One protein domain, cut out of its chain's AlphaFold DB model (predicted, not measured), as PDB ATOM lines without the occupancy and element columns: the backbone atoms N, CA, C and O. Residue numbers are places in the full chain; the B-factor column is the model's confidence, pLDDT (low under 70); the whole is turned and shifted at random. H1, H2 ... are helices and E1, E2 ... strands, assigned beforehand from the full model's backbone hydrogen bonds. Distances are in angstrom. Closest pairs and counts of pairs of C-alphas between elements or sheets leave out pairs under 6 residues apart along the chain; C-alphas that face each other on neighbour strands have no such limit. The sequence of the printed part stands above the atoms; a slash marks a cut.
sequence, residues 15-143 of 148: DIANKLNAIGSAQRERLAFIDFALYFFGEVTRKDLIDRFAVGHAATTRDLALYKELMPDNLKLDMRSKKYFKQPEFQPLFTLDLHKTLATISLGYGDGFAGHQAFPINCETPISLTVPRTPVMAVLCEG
ATOM      1  N   ASP A  15     150.453 192.945 236.738       86.25
ATOM      2  CA  ASP A  15     150.616 193.116 238.185       86.25
ATOM      3  C   ASP A  15     150.964 191.804 238.898       86.25
ATOM      4  O   ASP A  15     151.835 191.775 239.777       86.25
ATOM      5  N   ILE A  16     150.337 190.695 238.495       87.06
ATOM      6  CA  ILE A  16     150.670 189.357 238.997       87.06
ATOM      7  C   ILE A  16     152.120 189.007 238.646       87.06
ATOM      8  O   ILE A  16     152.874 188.581 239.523       87.06
ATOM      9  N   ALA A  17     152.540 189.228 237.397       84.75
ATOM     10  CA  ALA A  17     153.912 188.967 236.969       84.75
ATOM     11  C   ALA A  17     154.932 189.790 237.777       84.75
ATOM     12  O   ALA A  17     155.942 189.251 238.233       84.75
ATOM     13  N   ASN A  18     154.642 191.068 238.036       88.44
ATOM     14  CA  ASN A  18     155.484 191.933 238.863       88.44
ATOM     15  C   ASN A  18     155.598 191.423 240.307       88.44
ATOM     16  O   ASN A  18     156.705 191.328 240.841       88.44
ATOM     17  N   LYS A  19     154.481 191.022 240.930       89.69
ATOM     18  CA  LYS A  19     154.488 190.424 242.277       89.69
ATOM     19  C   LYS A  19     155.283 189.117 242.322       89.69
ATOM     20  O   LYS A  19     156.038 188.901 243.266       89.69
ATOM     21  N   LEU A  20     155.162 188.268 241.299       87.62
ATOM     22  CA  LEU A  20     155.921 187.018 241.197       87.62
ATOM     23  C   LEU A  20     157.428 187.244 241.000       87.62
ATOM     24  O   LEU A  20     158.226 186.436 241.469       87.62
ATOM     25  N   ASN A  21     157.823 188.333 240.340       87.81
ATOM     26  CA  ASN A  21     159.228 188.711 240.184       87.81
ATOM     27  C   ASN A  21     159.820 189.335 241.461       87.81
ATOM     28  O   ASN A  21     161.031 189.287 241.657       87.81
ATOM     29  N   ALA A  22     158.982 189.904 242.334       90.06
ATOM     30  CA  ALA A  22     159.408 190.509 243.597       90.06
ATOM     31  C   ALA A  22     159.657 189.486 244.722       90.06
ATOM     32  O   ALA A  22     160.338 189.798 245.701       90.06
ATOM     33  N   ILE A  23     159.110 188.272 244.610       90.44
ATOM     34  CA  ILE A  23     159.285 187.213 245.612       90.44
ATOM     35  C   ILE A  23     160.520 186.350 245.334       90.44
ATOM     36  O   ILE A  23     160.914 186.119 244.194       90.44
ATOM     37  N   GLY A  24     161.127 185.820 246.399       87.81
ATOM     38  CA  GLY A  24     162.281 184.926 246.281       87.81
ATOM     39  C   GLY A  24     161.928 183.565 245.664       87.81
ATOM     40  O   GLY A  24     160.803 183.082 245.801       87.81
ATOM     41  N   SER A  25     162.919 182.900 245.056       82.81
ATOM     42  CA  SER A  25     162.742 181.608 244.361       82.81
ATOM     43  C   SER A  25     162.055 180.547 245.225       82.81
ATOM     44  O   SER A  25     161.096 179.924 244.784       82.81
ATOM     45  N   ALA A  26     162.470 180.401 246.487       85.25
ATOM     46  CA  ALA A  26     161.867 179.433 247.406       85.25
ATOM     47  C   ALA A  26     160.390 179.737 247.711       85.25
ATOM     48  O   ALA A  26     159.605 178.829 247.956       85.25
ATOM     49  N   GLN A  27     159.988 181.012 247.729       89.62
ATOM     50  CA  GLN A  27     158.585 181.377 247.920       89.62
ATOM     51  C   GLN A  27     157.775 181.100 246.656       89.62
ATOM     52  O   GLN A  27     156.719 180.481 246.743       89.62
ATOM     53  N   ARG A  28     158.302 181.472 245.485       88.75
ATOM     54  CA  ARG A  28     157.691 181.149 244.189       88.75
ATOM     55  C   ARG A  28     157.460 179.646 244.031       88.75
ATOM     56  O   ARG A  28     156.398 179.238 243.576       88.75
ATOM     57  N   GLU A  29     158.419 178.840 244.472       85.19
ATOM     58  CA  GLU A  29     158.330 177.381 244.485       85.19
ATOM     59  C   GLU A  29     157.163 176.873 245.350       85.19
ATOM     60  O   GLU A  29     156.374 176.030 244.919       85.19
ATOM     61  N   ARG A  30     156.978 177.443 246.546       91.88
ATOM     62  CA  ARG A  30     155.844 177.099 247.417       91.88
ATOM     63  C   ARG A  30     154.502 177.529 246.829       91.88
ATOM     64  O   ARG A  30     153.541 176.773 246.939       91.88
ATOM     65  N   LEU A  31     154.427 178.690 246.171       92.25
ATOM     66  CA  LEU A  31     153.217 179.095 245.448       92.25
ATOM     67  C   LEU A  31     152.905 178.149 244.284       92.25
ATOM     68  O   LEU A  31     151.746 177.790 244.100       92.25
ATOM     69  N   ALA A  32     153.920 177.708 243.539       88.50
ATOM     70  CA  ALA A  32     153.739 176.731 242.470       88.50
ATOM     71  C   ALA A  32     153.254 175.378 243.009       88.50
ATOM     72  O   ALA A  32     152.403 174.744 242.391       88.50
ATOM     73  N   PHE A  33     153.716 174.963 244.192       88.56
ATOM     74  CA  PHE A  33     153.182 173.776 244.856       88.56
ATOM     75  C   PHE A  33     151.712 173.934 245.265       88.56
ATOM     76  O   PHE A  33     150.937 173.004 245.055       88.56
ATOM     77  N   ILE A  34     151.307 175.090 245.811       92.75
ATOM     78  CA  ILE A  34     149.892 175.369 246.123       92.75
ATOM     79  C   ILE A  34     149.044 175.256 244.851       92.75
ATOM     80  O   ILE A  34     148.032 174.556 244.849       92.75
ATOM     81  N   ASP A  35     149.481 175.904 243.770       91.56
ATOM     82  CA  ASP A  35     148.786 175.914 242.483       91.56
ATOM     83  C   ASP A  35     148.624 174.501 241.911       91.56
ATOM     84  O   ASP A  35     147.526 174.083 241.546       91.56
ATOM     85  N   PHE A  36     149.711 173.728 241.928       87.50
ATOM     86  CA  PHE A  36     149.727 172.335 241.505       87.50
ATOM     87  C   PHE A  36     148.795 171.465 242.356       87.50
ATOM     88  O   PHE A  36     147.999 170.695 241.816       87.50
ATOM     89  N   ALA A  37     148.878 171.573 243.686       88.75
ATOM     90  CA  ALA A  37     148.088 170.750 244.594       88.75
ATOM     91  C   ALA A  37     146.587 170.998 244.400       88.75
ATOM     92  O   ALA A  37     145.804 170.054 244.311       88.75
ATOM     93  N   LEU A  38     146.195 172.259 244.223       90.62
ATOM     94  CA  LEU A  38     144.821 172.608 243.887       90.62
ATOM     95  C   LEU A  38     144.424 172.085 242.512       90.62
ATOM     96  O   LEU A  38     143.341 171.522 242.370       90.62
ATOM     97  N   TYR A  39     145.292 172.223 241.511       87.44
ATOM     98  CA  TYR A  39     144.990 171.777 240.158       87.44
ATOM     99  C   TYR A  39     144.730 170.267 240.079       87.44
ATOM    100  O   TYR A  39     143.729 169.870 239.481       87.44
ATOM    101  N   PHE A  40     145.587 169.453 240.707       83.69
ATOM    102  CA  PHE A  40     145.556 167.990 240.609       83.69
ATOM    103  C   PHE A  40     144.762 167.291 241.713       83.69
ATOM    104  O   PHE A  40     144.024 166.353 241.423       83.69
ATOM    105  N   PHE A  41     144.908 167.719 242.967       86.50
ATOM    106  CA  PHE A  41     144.273 167.064 244.117       86.50
ATOM    107  C   PHE A  41     143.002 167.780 244.577       86.50
ATOM    108  O   PHE A  41     142.218 167.214 245.334       86.50
ATOM    109  N   GLY A  42     142.779 169.021 244.132       91.00
ATOM    110  CA  GLY A  42     141.611 169.819 244.511       91.00
ATOM    111  C   GLY A  42     141.667 170.380 245.933       91.00
ATOM    112  O   GLY A  42     140.796 171.163 246.310       91.00
ATOM    113  N   GLU A  43     142.685 170.029 246.717       92.69
ATOM    114  CA  GLU A  43     142.873 170.502 248.082       92.69
ATOM    115  C   GLU A  43     144.356 170.642 248.443       92.69
ATOM    116  O   GLU A  43     145.226 169.991 247.869       92.69
ATOM    117  N   VAL A  44     144.636 171.503 249.420       93.88
ATOM    118  CA  VAL A  44     145.958 171.662 250.030       93.88
ATOM    119  C   VAL A  44     145.819 172.067 251.495       93.88
ATOM    120  O   VAL A  44     144.911 172.809 251.885       93.88
ATOM    121  N   THR A  45     146.725 171.591 252.339       93.25
ATOM    122  CA  THR A  45     146.768 171.912 253.765       93.25
ATOM    123  C   THR A  45     148.048 172.648 254.132       93.25
ATOM    124  O   THR A  45     149.070 172.570 253.454       93.25
ATOM    125  N   ARG A  46     148.031 173.347 255.274       93.25
ATOM    126  CA  ARG A  46     149.260 173.949 255.817       93.25
ATOM    127  C   ARG A  46     150.322 172.892 256.114       93.25
ATOM    128  O   ARG A  46     151.505 173.174 255.967       93.25
ATOM    129  N   LYS A  47     149.898 171.700 256.543       89.88
ATOM    130  CA  LYS A  47     150.803 170.598 256.866       89.88
ATOM    131  C   LYS A  47     151.575 170.143 255.626       89.88
ATOM    132  O   LYS A  47     152.779 169.985 255.736       89.88
ATOM    133  N   ASP A  48     150.928 170.071 254.464       89.44
ATOM    134  CA  ASP A  48     151.589 169.659 253.214       89.44
ATOM    135  C   ASP A  48     152.764 170.579 252.858       89.44
ATOM    136  O   ASP A  48     153.821 170.116 252.441       89.44
ATOM    137  N   LEU A  49     152.606 171.890 253.076       90.19
ATOM    138  CA  LEU A  49     153.678 172.861 252.851       90.19
ATOM    139  C   LEU A  49     154.790 172.758 253.903       90.19
ATOM    140  O   LEU A  49     155.962 172.898 253.563       90.19
ATOM    141  N   ILE A  50     154.427 172.573 255.175       89.38
ATOM    142  CA  ILE A  50     155.390 172.476 256.281       89.38
ATOM    143  C   ILE A  50     156.240 171.221 256.126       89.38
ATOM    144  O   ILE A  50     157.460 171.316 256.211       89.38
ATOM    145  N   ASP A  51     155.602 170.079 255.879       86.25
ATOM    146  CA  ASP A  51     156.283 168.805 255.698       86.25
ATOM    147  C   ASP A  51     157.224 168.910 254.485       86.25
ATOM    148  O   ASP A  51     158.433 168.748 254.625       86.25
ATOM    149  N   ARG A  52     156.707 169.340 253.323       83.56
ATOM    150  CA  ARG A  52     157.478 169.367 252.072       83.56
ATOM    151  C   ARG A  52     158.646 170.355 252.055       83.56
ATOM    152  O   ARG A  52     159.697 170.043 251.504       83.56
ATOM    153  N   PHE A  53     158.458 171.562 252.585       85.06
ATOM    154  CA  PHE A  53     159.452 172.639 252.469       85.06
ATOM    155  C   PHE A  53     160.185 172.939 253.779       85.06
ATOM    156  O   PHE A  53     160.993 173.866 253.814       85.06
ATOM    157  N   ALA A  54     159.888 172.208 254.860       87.62
ATOM    158  CA  ALA A  54     160.431 172.444 256.201       87.62
ATOM    159  C   ALA A  54     160.296 173.913 256.670       87.62
ATOM    160  O   ALA A  54     161.136 174.438 257.403       87.62
ATOM    161  N   VAL A  55     159.232 174.602 256.237       88.00
ATOM    162  CA  VAL A  55     158.966 176.004 256.587       88.00
ATOM    163  C   VAL A  55     158.090 176.114 257.834       88.00
ATOM    164  O   VAL A  55     157.210 175.294 258.074       88.00
ATOM    165  N   GLY A  56     158.293 177.164 258.635       91.56
ATOM    166  CA  GLY A  56     157.476 177.404 259.827       91.56
ATOM    167  C   GLY A  56     156.035 177.832 259.505       91.56
ATOM    168  O   GLY A  56     155.769 178.459 258.479       91.56
ATOM    169  N   HIS A  57     155.107 177.605 260.443       90.88
ATOM    170  CA  HIS A  57     153.674 177.921 260.302       90.88
ATOM    171  C   HIS A  57     153.370 179.352 259.815       90.88
ATOM    172  O   HIS A  57     152.430 179.568 259.042       90.88
ATOM    173  N   ALA A  58     154.149 180.339 260.267       93.31
ATOM    174  CA  ALA A  58     153.979 181.739 259.879       93.31
ATOM    175  C   ALA A  58     154.373 182.003 258.415       93.31
ATOM    176  O   ALA A  58     153.790 182.872 257.772       93.31
ATOM    177  N   ALA A  59     155.349 181.268 257.872       92.00
ATOM    178  CA  ALA A  59     155.701 181.342 256.456       92.00
ATOM    179  C   ALA A  59     154.594 180.708 255.604       92.00
ATOM    180  O   ALA A  59     154.035 181.381 254.748       92.00
ATOM    181  N   THR A  60     154.158 179.494 255.954       93.38
ATOM    182  CA  THR A  60     153.056 178.799 255.272       93.38
ATOM    183  C   THR A  60     151.775 179.629 255.208       93.38
ATOM    184  O   THR A  60     151.107 179.684 254.179       93.38
ATOM    185  N   THR A  61     151.417 180.288 256.313       94.62
ATOM    186  CA  THR A  61     150.213 181.131 256.363       94.62
ATOM    187  C   THR A  61     150.348 182.345 255.444       94.62
ATOM    188  O   THR A  61     149.378 182.695 254.776       94.62
ATOM    189  N   ARG A  62     151.542 182.950 255.366       95.19
ATOM    190  CA  ARG A  62     151.828 184.044 254.428       95.19
ATOM    191  C   ARG A  62     151.786 183.582 252.976       95.19
ATOM    192  O   ARG A  62     151.230 184.296 252.157       95.19
ATOM    193  N   ASP A  63     152.308 182.401 252.660       95.19
ATOM    194  CA  ASP A  63     152.304 181.890 251.285       95.19
ATOM    195  C   ASP A  63     150.882 181.579 250.794       95.19
ATOM    196  O   ASP A  63     150.529 181.928 249.672       95.19
ATOM    197  N   LEU A  64     150.032 180.993 251.647       95.19
ATOM    198  CA  LEU A  64     148.617 180.756 251.329       95.19
ATOM    199  C   LEU A  64     147.818 182.058 251.202       95.19
ATOM    200  O   LEU A  64     146.933 182.149 250.354       95.19
ATOM    201  N   ALA A  65     148.117 183.053 252.040       95.31
ATOM    202  CA  ALA A  65     147.517 184.379 251.928       95.31
ATOM    203  C   ALA A  65     147.930 185.052 250.614       95.31
ATOM    204  O   ALA A  65     147.064 185.484 249.865       95.31
ATOM    205  N   LEU A  66     149.225 185.039 250.286       95.38
ATOM    206  CA  LEU A  66     149.747 185.606 249.048       95.38
ATOM    207  C   LEU A  66     149.172 184.906 247.813       95.38
ATOM    208  O   LEU A  66     148.757 185.573 246.874       95.38
ATOM    209  N   TYR A  67     149.088 183.573 247.811       95.75
ATOM    210  CA  TYR A  67     148.452 182.849 246.709       95.75
ATOM    211  C   TYR A  67     146.988 183.274 246.532       95.75
ATOM    212  O   TYR A  67     146.553 183.521 245.412       95.75
ATOM    213  N   LYS A  68     146.242 183.432 247.633       94.50
ATOM    214  CA  LYS A  68     144.862 183.927 247.594       94.50
ATOM    215  C   LYS A  68     144.760 185.390 247.147       94.50
ATOM    216  O   LYS A  68     143.773 185.758 246.531       94.50
ATOM    217  N   GLU A  69     145.745 186.231 247.437       93.50
ATOM    218  CA  GLU A  69     145.784 187.607 246.922       93.50
ATOM    219  C   GLU A  69     146.044 187.660 245.415       93.50
ATOM    220  O   GLU A  69     145.539 188.555 244.742       93.50
ATOM    221  N   LEU A  70     146.843 186.728 244.888       92.25
ATOM    222  CA  LEU A  70     147.116 186.622 243.454       92.25
ATOM    223  C   LEU A  70     145.937 185.999 242.701       92.25
ATOM    224  O   LEU A  70     145.599 186.471 241.623       92.25
ATOM    225  N   MET A  71     145.313 184.972 243.284       93.12
ATOM    226  CA  MET A  71     144.201 184.222 242.699       93.12
ATOM    227  C   MET A  71     143.042 184.083 243.706       93.12
ATOM    228  O   MET A  71     142.861 183.016 244.310       93.12
ATOM    229  N   PRO A  72     142.250 185.150 243.924       92.50
ATOM    230  CA  PRO A  72     141.202 185.184 244.951       92.50
ATOM    231  C   PRO A  72     140.115 184.133 244.744       92.50
ATOM    232  O   PRO A  72     139.607 183.577 245.723       92.50
ATOM    233  N   ASP A  73     139.834 183.814 243.485       93.50
ATOM    234  CA  ASP A  73     138.786 182.882 243.087       93.50
ATOM    235  C   ASP A  73     139.275 181.434 242.992       93.50
ATOM    236  O   ASP A  73     138.477 180.547 242.740       93.50
ATOM    237  N   ASN A  74     140.560 181.142 243.236       93.50
ATOM    238  CA  ASN A  74     141.069 179.767 243.157       93.50
ATOM    239  C   ASN A  74     140.847 178.960 244.437       93.50
ATOM    240  O   ASN A  74     140.857 177.725 244.391       93.50
ATOM    241  N   LEU A  75     140.729 179.631 245.589       94.00
ATOM    242  CA  LEU A  75     140.982 179.004 246.883       94.00
ATOM    243  C   LEU A  75     140.029 179.444 247.997       94.00
ATOM    244  O   LEU A  75     139.966 180.617 248.381       94.00
ATOM    245  N   LYS A  76     139.399 178.464 248.653       95.25
ATOM    246  CA  LYS A  76     138.568 178.688 249.843       95.25
ATOM    247  C   LYS A  76     139.006 177.823 251.018       95.25
ATOM    248  O   LYS A  76     139.179 176.619 250.887       95.25
ATOM    249  N   LEU A  77     139.154 178.446 252.187       95.06
ATOM    250  CA  LEU A  77     139.427 177.742 253.439       95.06
ATOM    251  C   LEU A  77     138.127 177.157 254.002       95.06
ATOM    252  O   LEU A  77     137.192 177.904 254.292       95.06
ATOM    253  N   ASP A  78     138.101 175.847 254.225       94.31
ATOM    254  CA  ASP A  78     137.113 175.211 255.091       94.31
ATOM    255  C   ASP A  78     137.638 175.206 256.534       94.31
ATOM    256  O   ASP A  78     138.614 174.530 256.868       94.31
ATOM    257  N   MET A  79     136.979 175.964 257.411       91.25
ATOM    258  CA  MET A  79     137.386 176.079 258.813       91.25
ATOM    259  C   MET A  79     137.227 174.770 259.594       91.25
ATOM    260  O   MET A  79     137.948 174.569 260.572       91.25
ATOM    261  N   ARG A  80     136.324 173.871 259.174       91.00
ATOM    262  CA  ARG A  80     136.073 172.606 259.876       91.00
ATOM    263  C   ARG A  80     137.207 171.613 259.652       91.00
ATOM    264  O   ARG A  80     137.710 171.031 260.609       91.00
ATOM    265  N   SER A  81     137.612 171.433 258.398       89.25
ATOM    266  CA  SER A  81     138.695 170.518 258.023       89.25
ATOM    267  C   SER A  81     140.084 171.166 258.065       89.25
ATOM    268  O   SER A  81     141.088 170.460 258.011       89.25
ATOM    269  N   LYS A  82     140.157 172.503 258.185       91.06
ATOM    270  CA  LYS A  82     141.393 173.305 258.096       91.06
ATOM    271  C   LYS A  82     142.148 173.082 256.777       91.06
ATOM    272  O   LYS A  82     143.367 173.265 256.721       91.06
ATOM    273  N   LYS A  83     141.418 172.697 255.730       93.25
ATOM    274  CA  LYS A  83     141.930 172.506 254.375       93.25
ATOM    275  C   LYS A  83     141.510 173.656 253.484       93.25
ATOM    276  O   LYS A  83     140.468 174.280 253.689       93.25
ATOM    277  N   TYR A  84     142.325 173.911 252.480       95.25
ATOM    278  CA  TYR A  84     142.003 174.848 251.430       95.25
ATOM    279  C   TYR A  84     141.577 174.064 250.194       95.25
ATOM    280  O   TYR A  84     142.308 173.186 249.747       95.25
ATOM    281  N   PHE A  85     140.396 174.372 249.669       95.25
ATOM    282  CA  PHE A  85     139.796 173.686 248.533       95.25
ATOM    283  C   PHE A  85     139.819 174.556 247.284       95.25
ATOM    284  O   PHE A  85     139.585 175.770 247.352       95.25
ATOM    285  N   LYS A  86     140.041 173.896 246.148       95.69
ATOM    286  CA  LYS A  86     139.870 174.457 244.813       95.69
ATOM    287  C   LYS A  86     138.427 174.923 244.631       95.69
ATOM    288  O   LYS A  86     137.485 174.271 245.083       95.69
ATOM    289  N   GLN A  87     138.256 176.075 244.002       95.81
ATOM    290  CA  GLN A  87     136.945 176.598 243.616       95.81
ATOM    291  C   GLN A  87     136.633 176.291 242.139       95.81
ATOM    292  O   GLN A  87     137.551 175.979 241.375       95.81
ATOM    293  N   PRO A  88     135.353 176.338 241.727       92.00
ATOM    294  CA  PRO A  88     134.948 176.106 240.337       92.00
ATOM    295  C   PRO A  88     135.610 177.049 239.323       92.00
ATOM    296  O   PRO A  88     135.908 176.633 238.208       92.00
ATOM    297  N   GLU A  89     135.888 178.290 239.721       92.56
ATOM    298  CA  GLU A  89     136.463 179.359 238.895       92.56
ATOM    299  C   GLU A  89     137.995 179.275 238.772       92.56
ATOM    300  O   GLU A  89     138.639 180.200 238.284       92.56
ATOM    301  N   PHE A  90     138.592 178.165 239.217       92.19
ATOM    302  CA  PHE A  90     140.037 178.004 239.281       92.19
ATOM    303  C   PHE A  90     140.725 178.227 237.930       92.19
ATOM    304  O   PHE A  90     140.435 177.540 236.946       92.19
ATOM    305  N   GLN A  91     141.741 179.088 237.932       89.50
ATOM    306  CA  GLN A  91     142.679 179.266 236.827       89.50
ATOM    307  C   GLN A  91     144.115 179.089 237.331       89.50
ATOM    308  O   GLN A  91     144.472 179.698 238.332       89.50
ATOM    309  N   PRO A  92     144.960 178.266 236.692       87.62
ATOM    310  CA  PRO A  92     146.320 178.048 237.177       87.62
ATOM    311  C   PRO A  92     147.135 179.348 237.135       87.62
ATOM    312  O   PRO A  92     147.174 180.031 236.112       87.62
ATOM    313  N   LEU A  93     147.799 179.672 238.246       87.62
ATOM    314  CA  LEU A  93     148.722 180.807 238.343       87.62
ATOM    315  C   LEU A  93     150.014 180.547 237.553       87.62
ATOM    316  O   LEU A  93     150.613 181.473 237.007       87.62
ATOM    317  N   PHE A  94     150.455 179.290 237.501       83.75
ATOM    318  CA  PHE A  94     151.646 178.871 236.773       83.75
ATOM    319  C   PHE A  94     151.267 178.062 235.537       83.75
ATOM    320  O   PHE A  94     150.437 177.157 235.583       83.75
ATOM    321  N   THR A  95     151.932 178.346 234.416       76.94
ATOM    322  CA  THR A  95     151.776 177.538 233.207       76.94
ATOM    323  C   THR A  95     152.306 176.132 233.459       76.94
ATOM    324  O   THR A  95     153.500 175.930 233.687       76.94
ATOM    325  N   LEU A  96     151.405 175.154 233.410       64.44
ATOM    326  CA  LEU A  96     151.749 173.753 233.562       64.44
ATOM    327  C   LEU A  96     152.292 173.207 232.232       64.44
ATOM    328  O   LEU A  96     151.552 173.056 231.263       64.44
ATOM    329  N   ASP A  97     153.583 172.892 232.181       64.19
ATOM    330  CA  ASP A  97     154.165 172.151 231.061       64.19
ATOM    331  C   ASP A  97     153.876 170.657 231.257       64.19
ATOM    332  O   ASP A  97     154.549 169.976 232.033       64.19
ATOM    333  N   LEU A  98     152.841 170.155 230.578       54.50
ATOM    334  CA  LEU A  98     152.313 168.801 230.762       54.50
ATOM    335  C   LEU A  98     153.380 167.709 230.586       54.50
ATOM    336  O   LEU A  98     153.343 166.709 231.298       54.50
ATOM    337  N   HIS A  99     154.359 167.907 229.697       50.53
ATOM    338  CA  HIS A  99     155.454 166.955 229.505       50.53
ATOM    339  C   HIS A  99     156.383 166.905 230.721       50.53
ATOM    340  O   HIS A  99     156.757 165.821 231.173       50.53
ATOM    341  N   LYS A 100     156.707 168.065 231.302       57.75
ATOM    342  CA  LYS A 100     157.508 168.151 232.534       57.75
ATOM    343  C   LYS A 100     156.736 167.655 233.744       57.75
ATOM    344  O   LYS A 100     157.300 166.979 234.599       57.75
ATOM    345  N   THR A 101     155.443 167.946 233.814       58.22
ATOM    346  CA  THR A 101     154.578 167.471 234.890       58.22
ATOM    347  C   THR A 101     154.413 165.959 234.850       58.22
ATOM    348  O   THR A 101     154.548 165.317 235.888       58.22
ATOM    349  N   LEU A 102     154.198 165.376 233.669       57.12
ATOM    350  CA  LEU A 102     154.100 163.928 233.510       57.12
ATOM    351  C   LEU A 102     155.420 163.249 233.882       57.12
ATOM    352  O   LEU A 102     155.402 162.304 234.658       57.12
ATOM    353  N   ALA A 103     156.562 163.779 233.430       57.47
ATOM    354  CA  ALA A 103     157.872 163.283 233.849       57.47
ATOM    355  C   ALA A 103     158.054 163.365 235.377       57.47
ATOM    356  O   ALA A 103     158.470 162.391 235.995       57.47
ATOM    357  N   THR A 104     157.659 164.481 236.000       58.41
ATOM    358  CA  THR A 104     157.750 164.691 237.458       58.41
ATOM    359  C   THR A 104     156.867 163.714 238.243       58.41
ATOM    360  O   THR A 104     157.278 163.216 239.288       58.41
ATOM    361  N   ILE A 105     155.662 163.411 237.754       60.66
ATOM    362  CA  ILE A 105     154.744 162.454 238.390       60.66
ATOM    363  C   ILE A 105     155.223 161.011 238.163       60.66
ATOM    364  O   ILE A 105     155.228 160.210 239.096       60.66
ATOM    365  N   SER A 106     155.657 160.678 236.943       56.19
ATOM    366  CA  SER A 106     156.074 159.326 236.551       56.19
ATOM    367  C   SER A 106     157.427 158.899 237.123       56.19
ATOM    368  O   SER A 106     157.599 157.716 237.396       56.19
ATOM    369  N   LEU A 107     158.375 159.821 237.333       52.16
ATOM    370  CA  LEU A 107     159.661 159.517 237.982       52.16
ATOM    371  C   LEU A 107     159.606 159.592 239.513       52.16
ATOM    372  O   LEU A 107     160.627 159.388 240.163       52.16
ATOM    373  N   GLY A 108     158.444 159.890 240.102       52.66
ATOM    374  CA  GLY A 108     158.342 160.075 241.545       52.66
ATOM    375  C   GLY A 108     159.143 161.291 242.011       52.66
ATOM    376  O   GLY A 108     160.111 161.154 242.746       52.66
ATOM    377  N   TYR A 109     158.732 162.489 241.583       53.56
ATOM    378  CA  TYR A 109     159.188 163.775 242.125       53.56
ATOM    379  C   TYR A 109     160.720 163.920 242.263       53.56
ATOM    380  O   TYR A 109     161.226 164.406 243.272       53.56
ATOM    381  N   GLY A 110     161.466 163.522 241.232       42.97
ATOM    382  CA  GLY A 110     162.908 163.738 241.136       42.97
ATOM    383  C   GLY A 110     163.243 164.866 240.161       42.97
ATOM    384  O   GLY A 110     162.966 164.744 238.977       42.97
ATOM    385  N   ASP A 111     163.876 165.923 240.672       46.00
ATOM    386  CA  ASP A 111     164.695 166.895 239.921       46.00
ATOM    387  C   ASP A 111     164.022 168.105 239.231       46.00
ATOM    388  O   ASP A 111     164.419 168.544 238.155       46.00
ATOM    389  N   GLY A 112     163.025 168.721 239.877       44.44
ATOM    390  CA  GLY A 112     162.545 170.053 239.459       44.44
ATOM    391  C   GLY A 112     162.039 170.978 240.566       44.44
ATOM    392  O   GLY A 112     161.676 172.115 240.284       44.44
ATOM    393  N   PHE A 113     161.999 170.503 241.808       45.59
ATOM    394  CA  PHE A 113     161.548 171.239 242.989       45.59
ATOM    395  C   PHE A 113     162.418 170.753 244.152       45.59
ATOM    396  O   PHE A 113     162.234 169.635 244.642       45.59
ATOM    397  N   ALA A 114     163.471 171.497 244.481       39.38
ATOM    398  CA  ALA A 114     164.520 171.045 245.386       39.38
ATOM    399  C   ALA A 114     164.017 171.039 246.841       39.38
ATOM    400  O   ALA A 114     164.163 172.008 247.578       39.38
ATOM    401  N   GLY A 115     163.453 169.909 247.265       35.16
ATOM    402  CA  GLY A 115     163.073 169.660 248.653       35.16
ATOM    403  C   GLY A 115     162.551 168.241 248.836       35.16
ATOM    404  O   GLY A 115     161.413 167.939 248.492       35.16
ATOM    405  N   HIS A 116     163.422 167.366 249.338       43.75
ATOM    406  CA  HIS A 116     163.170 165.966 249.673       43.75
ATOM    407  C   HIS A 116     161.916 165.789 250.545       43.75
ATOM    408  O   HIS A 116     161.943 166.150 251.716       43.75
ATOM    409  N   GLN A 117     160.882 165.132 250.015       38.47
ATOM    410  CA  GLN A 117     160.075 164.161 250.758       38.47
ATOM    411  C   GLN A 117     159.222 163.341 249.786       38.47
ATOM    412  O   GLN A 117     158.458 163.880 248.985       38.47
ATOM    413  N   ALA A 118     159.394 162.021 249.850       36.12
ATOM    414  CA  ALA A 118     158.635 161.065 249.064       36.12
ATOM    415  C   ALA A 118     157.142 161.180 249.404       36.12
ATOM    416  O   ALA A 118     156.739 160.990 250.553       36.12
ATOM    417  N   PHE A 119     156.317 161.477 248.400       35.81
ATOM    418  CA  PHE A 119     154.878 161.258 248.503       35.81
ATOM    419  C   PHE A 119     154.634 159.746 248.610       35.81
ATOM    420  O   PHE A 119     155.265 158.994 247.869       35.81
ATOM    421  N   PRO A 120     153.701 159.268 249.452       40.97
ATOM    422  CA  PRO A 120     153.378 157.845 249.573       40.97
ATOM    423  C   PRO A 120     152.564 157.319 248.378       40.97
ATOM    424  O   PRO A 120     151.790 156.374 248.513       40.97
ATOM    425  N   ILE A 121     152.708 157.927 247.199       41.25
ATOM    426  CA  ILE A 121     152.205 157.335 245.969       41.25
ATOM    427  C   ILE A 121     153.321 156.423 245.481       41.25
ATOM    428  O   ILE A 121     154.231 156.847 244.771       41.25
ATOM    429  N   ASN A 122     153.251 155.161 245.898       35.53
ATOM    430  CA  ASN A 122     153.917 154.090 245.178       35.53
ATOM    431  C   ASN A 122     153.314 154.081 243.768       35.53
ATOM    432  O   ASN A 122     152.282 153.460 243.528       35.53
ATOM    433  N   CYS A 123     153.913 154.827 242.843       35.72
ATOM    434  CA  CYS A 123     153.689 154.604 241.429       35.72
ATOM    435  C   CYS A 123     154.355 153.264 241.116       35.72
ATOM    436  O   CYS A 123     155.535 153.216 240.771       35.72
ATOM    437  N   GLU A 124     153.619 152.163 241.281       44.69
ATOM    438  CA  GLU A 124     153.959 150.950 240.550       44.69
ATOM    439  C   GLU A 124     154.042 151.347 239.073       44.69
ATOM    440  O   GLU A 124     153.113 151.908 238.489       44.69
ATOM    441  N   THR A 125     155.224 151.162 238.506       42.78
ATOM    442  CA  THR A 125     155.566 151.494 237.124       42.78
ATOM    443  C   THR A 125     154.506 150.948 236.160       42.78
ATOM    444  O   THR A 125     154.284 149.733 236.171       42.78
ATOM    445  N   PRO A 126     153.884 151.744 235.267       43.31
ATOM    446  CA  PRO A 126     152.986 151.184 234.271       43.31
ATOM    447  C   PRO A 126     153.822 150.662 233.098       43.31
ATOM    448  O   PRO A 126     153.845 151.250 232.021       43.31
ATOM    449  N   ILE A 127     154.514 149.536 233.280       48.41
ATOM    450  CA  ILE A 127     155.002 148.740 232.145       48.41
ATOM    451  C   ILE A 127     153.888 147.766 231.769       48.41
ATOM    452  O   ILE A 127     153.959 146.589 232.088       48.41
ATOM    453  N   SER A 128     152.804 148.288 231.194       51.00
ATOM    454  CA  SER A 128     151.830 147.560 230.358       51.00
ATOM    455  C   SER A 128     150.498 148.312 230.366       51.00
ATOM    456  O   SER A 128     149.523 147.899 230.987       51.00
ATOM    457  N   LEU A 129     150.434 149.437 229.650       51.12
ATOM    458  CA  LEU A 129     149.151 149.919 229.122       51.12
ATOM    459  C   LEU A 129     149.071 149.744 227.600       51.12
ATOM    460  O   LEU A 129     148.325 150.439 226.918       51.12
ATOM    461  N   THR A 130     149.845 148.802 227.052       49.59
ATOM    462  CA  THR A 130     149.676 148.276 225.689       49.59
ATOM    463  C   THR A 130     150.307 146.886 225.588       49.59
ATOM    464  O   THR A 130     151.311 146.692 224.914       49.59
ATOM    465  N   VAL A 131     149.736 145.891 226.265       58.06
ATOM    466  CA  VAL A 131     149.918 144.499 225.833       58.06
ATOM    467  C   VAL A 131     148.535 143.848 225.820       58.06
ATOM    468  O   VAL A 131     147.999 143.539 226.887       58.06
ATOM    469  N   PRO A 132     147.887 143.703 224.649       54.78
ATOM    470  CA  PRO A 132     146.648 142.944 224.568       54.78
ATOM    471  C   PRO A 132     146.903 141.506 225.042       54.78
ATOM    472  O   PRO A 132     147.919 140.895 224.713       54.78
ATOM    473  N   ARG A 133     145.987 140.978 225.862       50.31
ATOM    474  CA  ARG A 133     146.072 139.636 226.455       50.31
ATOM    475  C   ARG A 133     146.196 138.567 225.359       50.31
ATOM    476  O   ARG A 133     145.379 138.498 224.443       50.31
ATOM    477  N   THR A 134     147.191 137.699 225.505       57.84
ATOM    478  CA  THR A 134     147.710 136.792 224.472       57.84
ATOM    479  C   THR A 134     146.925 135.505 224.151       57.84
ATOM    480  O   THR A 134     147.349 134.840 223.211       57.84
ATOM    481  N   PRO A 135     145.794 135.098 224.775       54.97
ATOM    482  CA  PRO A 135     145.104 133.905 224.276       54.97
ATOM    483  C   PRO A 135     144.222 134.177 223.042       54.97
ATOM    484  O   PRO A 135     143.836 133.230 222.367       54.97
ATOM    485  N   VAL A 136     143.926 135.441 222.698       55.38
ATOM    486  CA  VAL A 136     143.072 135.775 221.531       55.38
ATOM    487  C   VAL A 136     143.882 135.928 220.232       55.38
ATOM    488  O   VAL A 136     143.352 135.705 219.148       55.38
ATOM    489  N   MET A 137     145.184 136.231 220.316       51.19
ATOM    490  CA  MET A 137     146.051 136.367 219.132       51.19
ATOM    491  C   MET A 137     146.459 135.021 218.514       51.19
ATOM    492  O   MET A 137     146.717 134.969 217.314       51.19
ATOM    493  N   ALA A 138     146.484 133.931 219.290       53.38
ATOM    494  CA  ALA A 138     146.841 132.606 218.771       53.38
ATOM    495  C   ALA A 138     145.849 132.123 217.694       53.38
ATOM    496  O   ALA A 138     146.258 131.631 216.646       53.38
ATOM    497  N   VAL A 139     144.551 132.383 217.897       56.16
ATOM    498  CA  VAL A 139     143.482 131.995 216.958       56.16
ATOM    499  C   VAL A 139     143.581 132.746 215.624       56.16
ATOM    500  O   VAL A 139     143.194 132.213 214.589       56.16
ATOM    501  N   LEU A 140     144.138 133.964 215.617       54.62
ATOM    502  CA  LEU A 140     144.348 134.730 214.384       54.62
ATOM    503  C   LEU A 140     145.599 134.299 213.603       54.62
ATOM    504  O   LEU A 140     145.619 134.458 212.387       54.62
ATOM    505  N   CYS A 141     146.624 133.754 214.267       56.12
ATOM    506  CA  CYS A 141     147.863 133.332 213.602       56.12
ATOM    507  C   CYS A 141     147.818 131.897 213.050       56.12
ATOM    508  O   CYS A 141     148.500 131.617 212.067       56.12
ATOM    509  N   GLU A 142     147.010 130.998 213.619       53.66
ATOM    510  CA  GLU A 142     146.910 129.609 213.127       53.66
ATOM    511  C   GLU A 142     146.034 129.458 211.867       53.66
ATOM    512  O   GLU A 142     146.102 128.442 211.181       53.66
ATOM    513  N   GLY A 143     145.256 130.482 211.494       53.25
ATOM    514  CA  GLY A 143     144.396 130.464 210.302       53.25
ATOM    515  C   GLY A 143     145.097 130.736 208.961       53.25
ATOM    516  O   GLY A 143     144.439 130.686 207.924       53.25
TER     517      GLY A 143
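Overview. This is residues 15 to 143 of the 148 residues of an uncharacterized protein of Photobacterium aphoticum (UniProt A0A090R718). Look first for a compact body with a long tail: a small three-stranded sheet has H2 and H4 over one face, crossing each other, with H3 packed on H4. Residues 127 to 143, which end in H6, stick out from this body and make much of the length. The printed part has 129 residues with six named helices and three named strands, in the order H1 H2 E1 H3 H4 E2 E3 H5 H6; the sheet's order is E1 - E3 - E2, all antiparallel, and the class is mostly helix. The whole is loose, with a radius of gyration of the C-alphas of 19.8 A and spans of 70 by 33 by 31 A.

Along the chain. Find the sheet in E1, residues 43 to 45, 7.0 A long, E2, residues 75 to 78, 9.8 A, and E3, residues 83 to 86, 10.0 A. H2, residues 25 to 41, runs 23.5 A from C-alpha 25 at (162.742, 181.608, 244.361), and H4, residues 57 to 70, runs 20.1 A. The shorter helices are H1, residues 15 to 22, 10.6 A, from C-alpha 15 at (150.616, 193.116, 238.185); H3, residues 46 to 53, 10.8 A; H5, residues 98 to 106, 11.7 A; and H6, residues 137 to 143, 10.7 A, ending at C-alpha 143 at (144.396, 130.464, 210.302).

Arrangement. Start at the inner strand E3: N 44 and O 84 link it to E1 within hydrogen-bond range at 2.9 A, and N 85 and O 76 to E2 at 2.8 A. E2 and E3 form a hairpin. E1, H3 H4 and E2 form a split strand-helix-strand unit, two strands running the same way with E3 between them, and its crossover is right-handed. H2 and H4 lie on the same face of the sheet, in two layers, helices over strands, at heights of 10.8 A and 10.6 A. H2 only just stands up from the sheet, rising 41 degrees. With residues 27 to 34 alone it touches H4, closest at the C-alphas of Leu 31 and Tyr 67, 6.2 A, only just about perpendicular at 71 degrees. H3 touches H4, closest at the C-alphas of Arg 46 and Thr 60, 6.2 A. H1 is close to but not clearly touching H2, closest at the C-alphas of Leu 20 and Arg 28, 6.8 A. H5 and H6 touch no helix. Every O i to N i+4 pair is within hydrogen-bond range in H1, H2, H3, H4 and H5; in H6, 2 of 3 are.

Size, cuts and confidence. The C-alphas of Ala 58 and Gly 143, the two farthest apart, are 72.0 A apart. The printed part has no cut. The links E3 to H5 and H5 to H6 are long, and residues 107 to 136 hold no named element. Without residues 127 to 143, the body spans 39 by 34 by 30 A. Residues 96 to 143 have pLDDT under 70.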